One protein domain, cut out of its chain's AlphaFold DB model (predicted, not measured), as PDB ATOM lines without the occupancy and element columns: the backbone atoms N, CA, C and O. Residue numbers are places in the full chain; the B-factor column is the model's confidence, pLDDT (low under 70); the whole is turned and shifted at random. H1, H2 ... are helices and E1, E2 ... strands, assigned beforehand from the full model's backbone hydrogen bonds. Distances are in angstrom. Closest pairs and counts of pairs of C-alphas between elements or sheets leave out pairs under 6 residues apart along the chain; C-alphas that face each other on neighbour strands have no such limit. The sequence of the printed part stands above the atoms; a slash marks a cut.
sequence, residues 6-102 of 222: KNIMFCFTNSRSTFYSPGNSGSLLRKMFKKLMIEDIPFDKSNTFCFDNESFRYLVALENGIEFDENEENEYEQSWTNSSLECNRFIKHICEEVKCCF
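Overview. This is residues 6 to 102 of the 222 residues of the protein "Hypothetical protein" of Adineta steineri (UniProt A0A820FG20). A tiny parallel ladder of two strands, E1 and E2, lies in the middle of a loose, elongated model, with the long helix H4 running past E2. H2 is set off from the ladder and touches no helix, while H3 meets H4 steeply toward one end, where residues 60 to 65 stick out. The printed part has 97 residues, with four named helices and two named strands in the order E1, H1, H2, E2, H3, H4; the class is mostly helix. It is loose, with a radius of gyration of the C-alphas of 16.5 A, and spans 51 by 31 by 18 A.

Arrangement. E1, residues 10 to 12, and E2, residues 48 to 50, are parallel neighbours at 16 degrees, with N 12 and O 49 at 2.9 A and N 49 and O 10 at 2.8 A, within hydrogen-bond range. With H1, residues 15 to 18, and H2, residues 23 to 35, between them, they form a strand-helix-strand unit, two parallel strands joined through helices, with a right-handed crossover. H1 and H2 are close but not clearly touching; their closest C-alphas, Ser 15 and Gly 23, are 7.8 A apart. E1 and H2 are only just apart, at 8.4 A. H3, residues 54 to 63, touches H4, residues 70 to 97, through residues 76 to 80 of H4 alone, opposite ways at a steep tilt of 57 degrees; the closest C-alphas, Ser 55 and Tyr 76, are 5.1 A apart. The closest C-alphas of E2 and H4, Phe 49 and Glu 86, are 6.4 A apart. H2 and H4 are apart. In H2, H3 and H4 every O i to N i+4 pair is within hydrogen-bond range; H1 is too short for one.

Along the chain. E1 begins at C-alpha 10, (-25.484, 25.619, 20.971), and is 6.5 A long; H1 is 5.2 A, H2 19.0 A, E2 6.9 A and H3 14.3 A. H4, 39.4 A long, ends at C-alpha 97, (-13.234, 24.283, 28.713).

Size, cuts and confidence. The C-alphas of Met 37 and Gly 65, the two farthest apart, are 51.9 A apart. The printed part has no cut. The link from H2 to E2, residues 36 to 47, is long. Residues 99 to 102 have pLDDT under 70.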
ATOM      1  N   LYS A   6     -15.048  30.981  19.762       74.75
ATOM      2  CA  LYS A   6     -14.742  29.680  20.383       74.75
ATOM      3  C   LYS A   6     -15.556  29.400  21.648       74.75
ATOM      4  O   LYS A   6     -15.622  28.254  22.066       74.75
ATOM      5  N   ASN A   7     -16.200  30.422  22.212       81.50
ATOM      6  CA  ASN A   7     -17.034  30.310  23.411       81.50
ATOM      7  C   ASN A   7     -18.533  30.218  23.077       81.50
ATOM      8  O   ASN A   7     -19.374  30.281  23.972       81.50
ATOM      9  N   ILE A   8     -18.886  30.121  21.791       87.62
ATOM     10  CA  ILE A   8     -20.276  29.959  21.367       87.62
ATOM     11  C   ILE A   8     -20.685  28.506  21.600       87.62
ATOM     12  O   ILE A   8     -20.076  27.578  21.065       87.62
ATOM     13  N   MET A   9     -21.750  28.337  22.375       91.75
ATOM     14  CA  MET A   9     -22.372  27.051  22.674       91.75
ATOM     15  C   MET A   9     -23.768  27.008  22.055       91.75
ATOM     16  O   MET A   9     -24.473  28.019  22.020       91.75
ATOM     17  N   PHE A  10     -24.178  25.835  21.583       93.31
ATOM     18  CA  PHE A  10     -25.484  25.619  20.971       93.31
ATOM     19  C   PHE A  10     -26.334  24.729  21.860       93.31
ATOM     20  O   PHE A  10     -26.008  23.563  22.065       93.31
ATOM     21  N   CYS A  11     -27.447  25.268  22.344       93.50
ATOM     22  CA  CYS A  11     -28.396  24.540  23.175       93.50
ATOM     23  C   CYS A  11     -29.679  24.299  22.380       93.50
ATOM     24  O   CYS A  11     -30.342  25.249  21.963       93.50
ATOM     25  N   PHE A  12     -30.030  23.034  22.174       91.75
ATOM     26  CA  PHE A  12     -31.279  22.629  21.535       91.75
ATOM     27  C   PHE A  12     -32.218  22.068  22.594       91.75
ATOM     28  O   PHE A  12     -31.816  21.236  23.398       91.75
ATOM     29  N   THR A  13     -33.466  22.521  22.598       87.88
ATOM     30  CA  THR A  13     -34.532  21.993  23.459       87.88
ATOM     31  C   THR A  13     -35.471  21.102  22.645       87.88
ATOM     32  O   THR A  13     -35.382  21.077  21.415       87.88
ATOM     33  N   ASN A  14     -36.372  20.370  23.314       84.31
ATOM     34  CA  ASN A  14     -37.321  19.447  22.672       84.31
ATOM     35  C   ASN A  14     -36.620  18.384  21.799       84.31
ATOM     36  O   ASN A  14     -37.039  18.051  20.685       84.31
ATOM     37  N   SER A  15     -35.484  17.886  22.289       85.56
ATOM     38  CA  SER A  15     -34.601  17.021  21.506       85.56
ATOM     39  C   SER A  15     -35.025  15.549  21.488       85.56
ATOM     40  O   SER A  15     -34.468  14.763  20.722       85.56
ATOM     41  N   ARG A  16     -36.050  15.151  22.253       83.88
ATOM     42  CA  ARG A  16     -36.579  13.776  22.254       83.88
ATOM     43  C   ARG A  16     -37.055  13.328  20.875       83.88
ATOM     44  O   ARG A  16     -36.685  12.249  20.419       83.88
ATOM     45  N   SER A  17     -37.787  14.194  20.171       86.06
ATOM     46  CA  SER A  17     -38.270  13.941  18.801       86.06
ATOM     47  C   SER A  17     -37.146  13.724  17.776       86.06
ATOM     48  O   SER A  17     -37.368  13.172  16.699       86.06
ATOM     49  N   THR A  18     -35.928  14.140  18.117       87.25
ATOM     50  CA  THR A  18     -34.730  14.045  17.287       87.25
ATOM     51  C   THR A  18     -33.676  13.129  17.909       87.25
ATOM     52  O   THR A  18     -32.498  13.248  17.570       87.25
ATOM     53  N   PHE A  19     -34.076  12.215  18.802       87.50
ATOM     54  CA  PHE A  19     -33.187  11.272  19.492       87.50
ATOM     55  C   PHE A  19     -32.008  11.964  20.196       87.50
ATOM     56  O   PHE A  19     -30.860  11.539  20.077       87.50
ATOM     57  N   TYR A  20     -32.292  13.060  20.901       86.62
ATOM     58  CA  TYR A  20     -31.318  13.877  21.632       86.62
ATOM     59  C   TYR A  20     -30.210  14.442  20.732       86.62
ATOM     60  O   TYR A  20     -29.042  14.537  21.109       86.62
ATOM     61  N   SER A  21     -30.592  14.826  19.512       88.38
ATOM     62  CA  SER A  21     -29.711  15.471  18.543       88.38
ATOM     63  C   SER A  21     -30.287  16.807  18.053       88.38
ATOM     64  O   SER A  21     -31.497  17.021  18.122       88.38
ATOM     65  N   PRO A  22     -29.471  17.704  17.472       87.88
ATOM     66  CA  PRO A  22     -29.949  18.975  16.915       87.88
ATOM     67  C   PRO A  22     -30.981  18.852  15.778       87.88
ATOM     68  O   PRO A  22     -31.576  19.854  15.374       87.88
ATOM     69  N   GLY A  23     -31.135  17.655  15.197       89.38
ATOM     70  CA  GLY A  23     -32.067  17.366  14.110       89.38
ATOM     71  C   GLY A  23     -31.988  18.347  12.934       89.38
ATOM     72  O   GLY A  23     -30.910  18.767  12.494       89.38
ATOM     73  N   ASN A  24     -33.160  18.735  12.426       89.50
ATOM     74  CA  ASN A  24     -33.282  19.643  11.282       89.50
ATOM     75  C   ASN A  24     -32.694  21.033  11.566       89.50
ATOM     76  O   ASN A  24     -32.067  21.613  10.675       89.50
ATOM     77  N   SER A  25     -32.820  21.536  12.796       89.88
ATOM     78  CA  SER A  25     -32.266  22.831  13.208       89.88
ATOM     79  C   SER A  25     -30.742  22.858  13.083       89.88
ATOM     80  O   SER A  25     -30.182  23.808  12.535       89.88
ATOM     81  N   GLY A  26     -30.062  21.776  13.477       90.50
ATOM     82  CA  GLY A  26     -28.618  21.646  13.274       90.50
ATOM     83  C   GLY A  26     -28.219  21.645  11.795       90.50
ATOM     84  O   GLY A  26     -27.236  22.280  11.411       90.50
ATOM     85  N   SER A  27     -29.000  20.987  10.934       90.31
ATOM     86  CA  SER A  27     -28.742  20.987   9.486       90.31
ATOM     87  C   SER A  27     -28.900  22.382   8.861       90.31
ATOM     88  O   SER A  27     -28.115  22.770   7.990       90.31
ATOM     89  N   LEU A  28     -29.881  23.157   9.335       92.81
ATOM     90  CA  LEU A  28     -30.135  24.522   8.887       92.81
ATOM     91  C   LEU A  28     -29.003  25.460   9.318       92.81
ATOM     92  O   LEU A  28     -28.514  26.233   8.495       92.81
ATOM     93  N   LEU A  29     -28.526  25.332  10.561       91.75
ATOM     94  CA  LEU A  29     -27.381  26.094  11.066       91.75
ATOM     95  C   LEU A  29     -26.114  25.829  10.248       91.75
ATOM     96  O   LEU A  29     -25.452  26.776   9.828       91.75
ATOM     97  N   ARG A  30     -25.821  24.565   9.909       90.31
ATOM     98  CA  ARG A  30     -24.681  24.221   9.033       90.31
ATOM     99  C   ARG A  30     -24.788  24.883   7.658       90.31
ATOM    100  O   ARG A  30     -23.805  25.421   7.150       90.31
ATOM    101  N   LYS A  31     -25.982  24.876   7.053       92.25
ATOM    102  CA  LYS A  31     -26.233  25.566   5.774       92.25
ATOM    103  C   LYS A  31     -26.047  27.078   5.905       92.25
ATOM    104  O   LYS A  31     -25.485  27.695   5.004       92.25
ATOM    105  N   MET A  32     -26.491  27.663   7.017       91.88
ATOM    106  CA  MET A  32     -26.340  29.087   7.301       91.88
ATOM    107  C   MET A  32     -24.867  29.482   7.450       91.88
ATOM    108  O   MET A  32     -24.444  30.435   6.801       91.88
ATOM    109  N   PHE A  33     -24.069  28.728   8.215       90.56
ATOM    110  CA  PHE A  33     -22.629  28.978   8.354       90.56
ATOM    111  C   PHE A  33     -21.908  28.913   7.012       90.56
ATOM    112  O   PHE A  33     -21.163  29.831   6.678       90.56
ATOM    113  N   LYS A  34     -22.230  27.911   6.183       89.69
ATOM    114  CA  LYS A  34     -21.682  27.803   4.826       89.69
ATOM    115  C   LYS A  34     -22.075  28.985   3.934       89.69
ATOM    116  O   LYS A  34     -21.255  29.466   3.163       89.69
ATOM    117  N   LYS A  35     -23.321  29.465   4.023       92.75
ATOM    118  CA  LYS A  35     -23.801  30.614   3.236       92.75
ATOM    119  C   LYS A  35     -23.114  31.922   3.644       92.75
ATOM    120  O   LYS A  35     -22.881  32.770   2.792       92.75
ATOM    121  N   LEU A  36     -22.826  32.083   4.934       90.12
ATOM    122  CA  LEU A  36     -22.213  33.284   5.505       90.12
ATOM    123  C   LEU A  36     -20.677  33.222   5.557       90.12
ATOM    124  O   LEU A  36     -20.071  34.160   6.066       90.12
ATOM    125  N   MET A  37     -20.056  32.150   5.045       86.12
ATOM    126  CA  MET A  37     -18.604  31.917   5.107       86.12
ATOM    127  C   MET A  37     -18.056  32.006   6.542       86.12
ATOM    128  O   MET A  37     -16.996  32.572   6.798       86.12
ATOM    129  N   ILE A  38     -18.822  31.481   7.503       83.38
ATOM    130  CA  ILE A  38     -18.424  31.407   8.910       83.38
ATOM    131  C   ILE A  38     -17.725  30.065   9.121       83.38
ATOM    132  O   ILE A  38     -18.390  29.035   9.219       83.38
ATOM    133  N   GLU A  39     -16.394  30.079   9.188       78.44
ATOM    134  CA  GLU A  39     -15.576  28.864   9.342       78.44
ATOM    135  C   GLU A  39     -15.053  28.666  10.778       78.44
ATOM    136  O   GLU A  39     -14.786  27.540  11.188       78.44
ATOM    137  N   ASP A  40     -14.998  29.734  11.585       81.81
ATOM    138  CA  ASP A  40     -14.325  29.719  12.897       81.81
ATOM    139  C   ASP A  40     -15.241  29.437  14.099       81.81
ATOM    140  O   ASP A  40     -14.797  29.532  15.248       81.81
ATOM    141  N   ILE A  41     -16.531  29.170  13.876       86.94
ATOM    142  CA  ILE A  41     -17.450  28.789  14.956       86.94
ATOM    143  C   ILE A  41     -17.546  27.260  14.965       86.94
ATOM    144  O   ILE A  41     -18.113  26.698  14.022       86.94
ATOM    145  N   PRO A  42     -17.021  26.573  15.998       87.38
ATOM    146  CA  PRO A  42     -17.175  25.130  16.102       87.38
ATOM    147  C   PRO A  42     -18.665  24.777  16.151       87.38
ATOM    148  O   PRO A  42     -19.470  25.490  16.744       87.38
ATOM    149  N   PHE A  43     -19.053  23.692  15.490       90.56
ATOM    150  CA  PHE A  43     -20.417  23.168  15.564       90.56
ATOM    151  C   PHE A  43     -20.378  21.647  15.508       90.56
ATOM    152  O   PHE A  43     -20.671  21.002  14.488       90.56
ATOM    153  N   ASP A  44     -19.952  21.079  16.625       89.56
ATOM    154  CA  ASP A  44     -19.800  19.649  16.835       89.56
ATOM    155  C   ASP A  44     -20.304  19.265  18.233       89.56
ATOM    156  O   ASP A  44     -20.937  20.061  18.926       89.56
ATOM    157  N   LYS A  45     -20.089  18.009  18.631       89.69
ATOM    158  CA  LYS A  45     -20.598  17.502  19.904       89.69
ATOM    159  C   LYS A  45     -20.002  18.243  21.107       89.69
ATOM    160  O   LYS A  45     -20.695  18.339  22.109       89.69
ATOM    161  N   SER A  46     -18.778  18.765  21.035       89.12
ATOM    162  CA  SER A  46     -18.105  19.415  22.170       89.12
ATOM    163  C   SER A  46     -18.852  20.651  22.677       89.12
ATOM    164  O   SER A  46     -19.007  20.803  23.882       89.12
ATOM    165  N   ASN A  47     -19.391  21.470  21.771       90.31
ATOM    166  CA  ASN A  47     -20.056  22.733  22.096       90.31
ATOM    167  C   ASN A  47     -21.560  22.742  21.770       90.31
ATOM    168  O   ASN A  47     -22.186  23.803  21.736       90.31
ATOM    169  N   THR A  48     -22.139  21.569  21.506       94.19
ATOM    170  CA  THR A  48     -23.566  21.400  21.221       94.19
ATOM    171  C   THR A  48     -24.211  20.509  22.267       94.19
ATOM    172  O   THR A  48     -23.772  19.376  22.454       94.19
ATOM    173  N   PHE A  49     -25.285  20.988  22.887       94.81
ATOM    174  CA  PHE A  49     -25.991  20.355  23.998       94.81
ATOM    175  C   PHE A  49     -27.475  20.234  23.664       94.81
ATOM    176  O   PHE A  49     -28.073  21.164  23.116       94.81
ATOM    177  N   CYS A  50     -28.061  19.074  23.942       93.12
ATOM    178  CA  CYS A  50     -29.450  18.775  23.603       93.12
ATOM    179  C   CYS A  50     -30.212  18.399  24.869       93.12
ATOM    180  O   CYS A  50     -29.867  17.438  25.547       93.12
ATOM    181  N   PHE A  51     -31.247  19.167  25.173       91.38
ATOM    182  CA  PHE A  51     -32.073  19.021  26.361       91.38
ATOM    183  C   PHE A  51     -33.475  18.585  25.962       91.38
ATOM    184  O   PHE A  51     -33.970  18.925  24.876       91.38
ATOM    185  N   ASP A  52     -34.128  17.850  26.847       88.75
ATOM    186  CA  ASP A  52     -35.555  17.591  26.775       88.75
ATOM    187  C   ASP A  52     -36.278  18.259  27.946       88.75
ATOM    188  O   ASP A  52     -35.710  18.472  29.018       88.75
ATOM    189  N   ASN A  53     -37.523  18.668  27.717       85.00
ATOM    190  CA  ASN A  53     -38.341  19.364  28.710       85.00
ATOM    191  C   ASN A  53     -39.509  18.514  29.228       85.00
ATOM    192  O   ASN A  53     -40.214  18.962  30.134       85.00
ATOM    193  N   GLU A  54     -39.701  17.303  28.707       84.31
ATOM    194  CA  GLU A  54     -40.819  16.438  29.089       84.31
ATOM    195  C   GLU A  54     -40.755  15.996  30.552       84.31
ATOM    196  O   GLU A  54     -41.779  15.949  31.221       84.31
ATOM    197  N   SER A  55     -39.565  15.805  31.121       85.19
ATOM    198  CA  SER A  55     -39.446  15.470  32.550       85.19
ATOM    199  C   SER A  55     -39.903  16.599  33.476       85.19
ATOM    200  O   SER A  55     -40.447  16.334  34.543       85.19
ATOM    201  N   PHE A  56     -39.732  17.863  33.074       85.56
ATOM    202  CA  PHE A  56     -40.280  18.990  33.837       85.56
ATOM    203  C   PHE A  56     -41.803  19.042  33.726       85.56
ATOM    204  O   PHE A  56     -42.480  19.323  34.711       85.56
ATOM    205  N   ARG A  57     -42.347  18.748  32.539       87.44
ATOM    206  CA  ARG A  57     -43.798  18.663  32.323       87.44
ATOM    207  C   ARG A  57     -44.417  17.542  33.149       87.44
ATOM    208  O   ARG A  57     -45.450  17.767  33.768       87.44
ATOM    209  N   TYR A  58     -43.750  16.394  33.217       89.69
ATOM    210  CA  TYR A  58     -44.136  15.264  34.055       89.69
ATOM    211  C   TYR A  58     -44.216  15.640  35.540       89.69
ATOM    212  O   TYR A  58     -45.245  15.411  36.168       89.69
ATOM    213  N   LEU A  59     -43.196  16.312  36.090       89.62
ATOM    214  CA  LEU A  59     -43.216  16.762  37.492       89.62
ATOM    215  C   LEU A  59     -44.396  17.698  37.796       89.62
ATOM    216  O   LEU A  59     -45.054  17.547  38.822       89.62
ATOM    217  N   VAL A  60     -44.693  18.633  36.889       92.62
ATOM    218  CA  VAL A  60     -45.851  19.531  37.027       92.62
ATOM    219  C   VAL A  60     -47.165  18.753  36.931       92.62
ATOM    220  O   VAL A  60     -48.117  19.051  37.647       92.62
ATOM    221  N   ALA A  61     -47.250  17.753  36.056       92.00
ATOM    222  CA  ALA A  61     -48.445  16.935  35.909       92.00
ATOM    223  C   ALA A  61     -48.733  16.093  37.166       92.00
ATOM    224  O   ALA A  61     -49.880  16.059  37.613       92.00
ATOM    225  N   LEU A  62     -47.696  15.518  37.787       92.00
ATOM    226  CA  LEU A  62     -47.809  14.823  39.073       92.00
ATOM    227  C   LEU A  62     -48.317  15.746  40.189       92.00
ATOM    228  O   LEU A  62     -49.190  15.356  40.960       92.00
ATOM    229  N   GLU A  63     -47.818  16.984  40.261       94.25
ATOM    230  CA  GLU A  63     -48.292  17.980  41.237       94.25
ATOM    231  C   GLU A  63     -49.783  18.312  41.047       94.25
ATOM    232  O   GLU A  63     -50.502  18.558  42.015       94.25
ATOM    233  N   ASN A  64     -50.271  18.257  39.806       95.25
ATOM    234  CA  ASN A  64     -51.680  18.461  39.467       95.25
ATOM    235  C   ASN A  64     -52.542  17.190  39.598       95.25
ATOM    236  O   ASN A  64     -53.720  17.222  39.241       95.25
ATOM    237  N   GLY A  65     -51.990  16.083  40.108       93.12
ATOM    238  CA  GLY A  65     -52.720  14.832  40.325       93.12
ATOM    239  C   GLY A  65     -53.055  14.067  39.042       93.12
ATOM    240  O   GLY A  65     -54.047  13.343  39.012       93.12
ATOM    241  N   ILE A  66     -52.272  14.253  37.976       93.62
ATOM    242  CA  ILE A  66     -52.388  13.457  36.751       93.62
ATOM    243  C   ILE A  66     -51.685  12.116  36.979       93.62
ATOM    244  O   ILE A  66     -50.517  12.087  37.367       93.62
ATOM    245  N   GLU A  67     -52.402  11.022  36.738       91.06
ATOM    246  CA  GLU A  67     -51.865   9.660  36.793       91.06
ATOM    247  C   GLU A  67     -51.274   9.264  35.435       91.06
ATOM    248  O   GLU A  67     -51.821   9.617  34.388       91.06
ATOM    249  N   PHE A  68     -50.173   8.520  35.475       91.81
ATOM    250  CA  PHE A  68     -49.462   8.002  34.311       91.81
ATOM    251  C   PHE A  68     -49.338   6.486  34.427       91.81
ATOM    252  O   PHE A  68     -49.339   5.940  35.533       91.81
ATOM    253  N   ASP A  69     -49.249   5.799  33.291       93.62
ATOM    254  CA  ASP A  69     -48.940   4.371  33.294       93.62
ATOM    255  C   ASP A  69     -47.428   4.098  33.419       93.62
ATOM    256  O   ASP A  69     -46.587   4.981  33.247       93.62
ATOM    257  N   GLU A  70     -47.065   2.848  33.716       91.50
ATOM    258  CA  GLU A  70     -45.664   2.444  33.913       91.50
ATOM    259  C   GLU A  70     -44.788   2.704  32.670       91.50
ATOM    260  O   GLU A  70     -43.592   2.976  32.794       91.50
ATOM    261  N   ASN A  71     -45.345   2.640  31.457       90.44
ATOM    262  CA  ASN A  71     -44.573   2.926  30.247       90.44
ATOM    263  C   ASN A  71     -44.304   4.428  30.119       90.44
ATOM    264  O   ASN A  71     -43.181   4.818  29.806       90.44
ATOM    265  N   GLU A  72     -45.310   5.260  30.378       88.25
ATOM    266  CA  GLU A  72     -45.185   6.716  30.371       88.25
ATOM    267  C   GLU A  72     -44.164   7.186  31.416       88.25
ATOM    268  O   GLU A  72     -43.275   7.980  31.096       88.25
ATOM    269  N   GLU A  73     -44.214   6.649  32.638       90.00
ATOM    270  CA  GLU A  73     -43.241   6.955  33.693       90.00
ATOM    271  C   GLU A  73     -41.801   6.639  33.260       90.00
ATOM    272  O   GLU A  73     -40.912   7.489  33.378       90.00
ATOM    273  N   ASN A  74     -41.582   5.454  32.676       90.62
ATOM    274  CA  ASN A  74     -40.275   5.042  32.157       90.62
ATOM    275  C   ASN A  74     -39.751   5.998  31.070       90.62
ATOM    276  O   ASN A  74     -38.557   6.312  31.017       90.62
ATOM    277  N   GLU A  75     -40.627   6.495  30.196       89.25
ATOM    278  CA  GLU A  75     -40.251   7.460  29.162       89.25
ATOM    279  C   GLU A  75     -39.812   8.811  29.752       89.25
ATOM    280  O   GLU A  75     -38.818   9.399  29.301       89.25
ATOM    281  N   TYR A  76     -40.515   9.305  30.775       90.50
ATOM    282  CA  TYR A  76     -40.158  10.553  31.454       90.50
ATOM    283  C   TYR A  76     -38.884  10.422  32.296       90.50
ATOM    284  O   TYR A  76     -38.079  11.364  32.328       90.50
ATOM    285  N   GLU A  77     -38.656   9.263  32.917       89.94
ATOM    286  CA  GLU A  77     -37.413   8.938  33.622       89.94
ATOM    287  C   GLU A  77     -36.220   8.898  32.655       89.94
ATOM    288  O   GLU A  77     -35.151   9.463  32.928       89.94
ATOM    289  N   GLN A  78     -36.402   8.301  31.475       89.38
ATOM    290  CA  GLN A  78     -35.370   8.281  30.445       89.38
ATOM    291  C   GLN A  78     -35.054   9.695  29.934       89.38
ATOM    292  O   GLN A  78     -33.879  10.055  29.792       89.38
ATOM    293  N   SER A  79     -36.079  10.520  29.703       89.62
ATOM    294  CA  SER A  79     -35.915  11.943  29.368       89.62
ATOM    295  C   SER A  79     -35.120  12.697  30.440       89.62
ATOM    296  O   SER A  79     -34.227  13.492  30.114       89.62
ATOM    297  N   TRP A  80     -35.385  12.409  31.718       90.69
ATOM    298  CA  TRP A  80     -34.741  13.085  32.844       90.69
ATOM    299  C   TRP A  80     -33.267  12.727  32.892       90.69
ATOM    300  O   TRP A  80     -32.403  13.602  32.961       90.69
ATOM    301  N   THR A  81     -32.984  11.432  32.789       92.06
ATOM    302  CA  THR A  81     -31.628  10.894  32.811       92.06
ATOM    303  C   THR A  81     -30.786  11.503  31.692       92.06
ATOM    304  O   THR A  81     -29.706  12.030  31.956       92.06
ATOM    305  N   ASN A  82     -31.300  11.520  30.458       91.38
ATOM    306  CA  ASN A  82     -30.592  12.105  29.319       91.38
ATOM    307  C   ASN A  82     -30.345  13.608  29.500       91.38
ATOM    308  O   ASN A  82     -29.217  14.074  29.335       91.38
ATOM    309  N   SER A  83     -31.371  14.363  29.895       90.88
ATOM    310  CA  SER A  83     -31.262  15.817  30.076       90.88
ATOM    311  C   SER A  83     -30.337  16.196  31.233       90.88
ATOM    312  O   SER A  83     -29.584  17.163  31.129       90.88
ATOM    313  N   SER A  84     -30.339  15.420  32.320       91.69
ATOM    314  CA  SER A  84     -29.450  15.608  33.470       91.69
ATOM    315  C   SER A  84     -27.990  15.320  33.109       91.69
ATOM    316  O   SER A  84     -27.099  16.111  33.425       91.69
ATOM    317  N   LEU A  85     -27.727  14.232  32.377       94.25
ATOM    318  CA  LEU A  85     -26.386  13.917  31.873       94.25
ATOM    319  C   LEU A  85     -25.863  15.010  30.933       94.25
ATOM    320  O   LEU A  85     -24.719  15.448  31.068       94.25
ATOM    321  N   GLU A  86     -26.707  15.495  30.024       93.56
ATOM    322  CA  GLU A  86     -26.371  16.594  29.118       93.56
ATOM    323  C   GLU A  86     -26.156  17.921  29.856       93.56
ATOM    324  O   GLU A  86     -25.229  18.660  29.526       93.56
ATOM    325  N   CYS A  87     -26.931  18.202  30.906       92.94
ATOM    326  CA  CYS A  87     -26.737  19.368  31.770       92.94
ATOM    327  C   CYS A  87     -25.402  19.309  32.517       92.94
ATOM    328  O   CYS A  87     -24.644  20.277  32.507       92.94
ATOM    329  N   ASN A  88     -25.050  18.155  33.083       94.44
ATOM    330  CA  ASN A  88     -23.746  17.966  33.716       94.44
ATOM    331  C   ASN A  88     -22.600  18.144  32.711       94.44
ATOM    332  O   ASN A  88     -21.593  18.777  33.025       94.44
ATOM    333  N   ARG A  89     -22.767  17.645  31.480       94.56
ATOM    334  CA  ARG A  89     -21.807  17.853  30.387       94.56
ATOM    335  C   ARG A  89     -21.670  19.332  30.020       94.56
ATOM    336  O   ARG A  89     -20.555  19.805  29.822       94.56
ATOM    337  N   PHE A  90     -22.784  20.052  29.966       94.06
ATOM    338  CA  PHE A  90     -22.828  21.486  29.700       94.06
ATOM    339  C   PHE A  90     -22.129  22.303  30.789       94.06
ATOM    340  O   PHE A  90     -21.256  23.112  30.484       94.06
ATOM    341  N   ILE A  91     -22.443  22.042  32.060       92.69
ATOM    342  CA  ILE A  91     -21.799  22.701  33.203       92.69
ATOM    343  C   ILE A  91     -20.298  22.417  33.199       92.69
ATOM    344  O   ILE A  91     -19.499  23.340  33.327       92.69
ATOM    345  N   LYS A  92     -19.903  21.156  32.986       92.75
ATOM    346  CA  LYS A  92     -18.493  20.774  32.899       92.75
ATOM    347  C   LYS A  92     -17.765  21.545  31.796       92.75
ATOM    348  O   LYS A  92     -16.697  22.094  32.046       92.75
ATOM    349  N   HIS A  93     -18.365  21.648  30.611       90.19
ATOM    350  CA  HIS A  93     -17.802  22.420  29.504       90.19
ATOM    351  C   HIS A  93     -17.629  23.904  29.871       90.19
ATOM    352  O   HIS A  93     -16.562  24.470  29.642       90.19
ATOM    353  N   ILE A  94     -18.628  24.524  30.512       88.62
ATOM    354  CA  ILE A  94     -18.533  25.914  30.987       88.62
ATOM    355  C   ILE A  94     -17.403  26.086  32.007       88.62
ATOM    356  O   ILE A  94     -16.643  27.047  31.923       88.62
ATOM    357  N   CYS A  95     -17.303  25.187  32.984       85.81
ATOM    358  CA  CYS A  95     -16.354  25.327  34.083       85.81
ATOM    359  C   CYS A  95     -14.908  25.016  33.678       85.81
ATOM    360  O   CYS A  95     -13.989  25.644  34.203       85.81
ATOM    361  N   GLU A  96     -14.694  24.049  32.786       83.75
ATOM    362  CA  GLU A  96     -13.359  23.518  32.484       83.75
ATOM    363  C   GLU A  96     -12.810  23.976  31.125       83.75
ATOM    364  O   GLU A  96     -11.602  24.182  30.988       83.75
ATOM    365  N   GLU A  97     -13.666  24.128  30.111       77.25
ATOM    366  CA  GLU A  97     -13.234  24.283  28.713       77.25
ATOM    367  C   GLU A  97     -13.456  25.694  28.168       77.25
ATOM    368  O   GLU A  97     -12.663  26.172  27.346       77.25
ATOM    369  N   VAL A  98     -14.494  26.392  28.637       76.56
ATOM    370  CA  VAL A  98     -14.724  27.786  28.262       76.56
ATOM    371  C   VAL A  98     -13.627  28.633  28.892       76.56
ATOM    372  O   VAL A  98     -13.687  29.052  30.049       76.56
ATOM    373  N   LYS A  99     -12.606  28.940  28.084       66.19
ATOM    374  CA  LYS A  99     -11.673  30.021  28.379       66.19
ATOM    375  C   LYS A  99     -12.479  31.302  28.374       66.19
ATOM    376  O   LYS A  99     -12.715  31.913  27.332       66.19
ATOM    377  N   CYS A 100     -12.907  31.692  29.563       57.34
ATOM    378  CA  CYS A 100     -13.355  33.027  29.860       57.34
ATOM    379  C   CYS A 100     -12.514  34.020  29.053       57.34
ATOM    380  O   CYS A 100     -11.300  34.101  29.234       57.34
ATOM    381  N   CYS A 101     -13.151  34.791  28.169       54.56
ATOM    382  CA  CYS A 101     -12.501  35.875  27.422       54.56
ATOM    383  C   CYS A 101     -12.047  37.023  28.360       54.56
ATOM    384  O   CYS A 101     -11.737  38.126  27.917       54.56
ATOM    385  N   PHE A 102     -12.021  36.766  29.670       52.19
ATOM    386  CA  PHE A 102     -11.535  37.620  30.733       52.19
ATOM    387  C   PHE A 102     -10.006  37.611  30.730       52.19
ATOM    388  O   PHE A 102      -9.350  37.119  31.644       52.19
TER     389      PHE A 102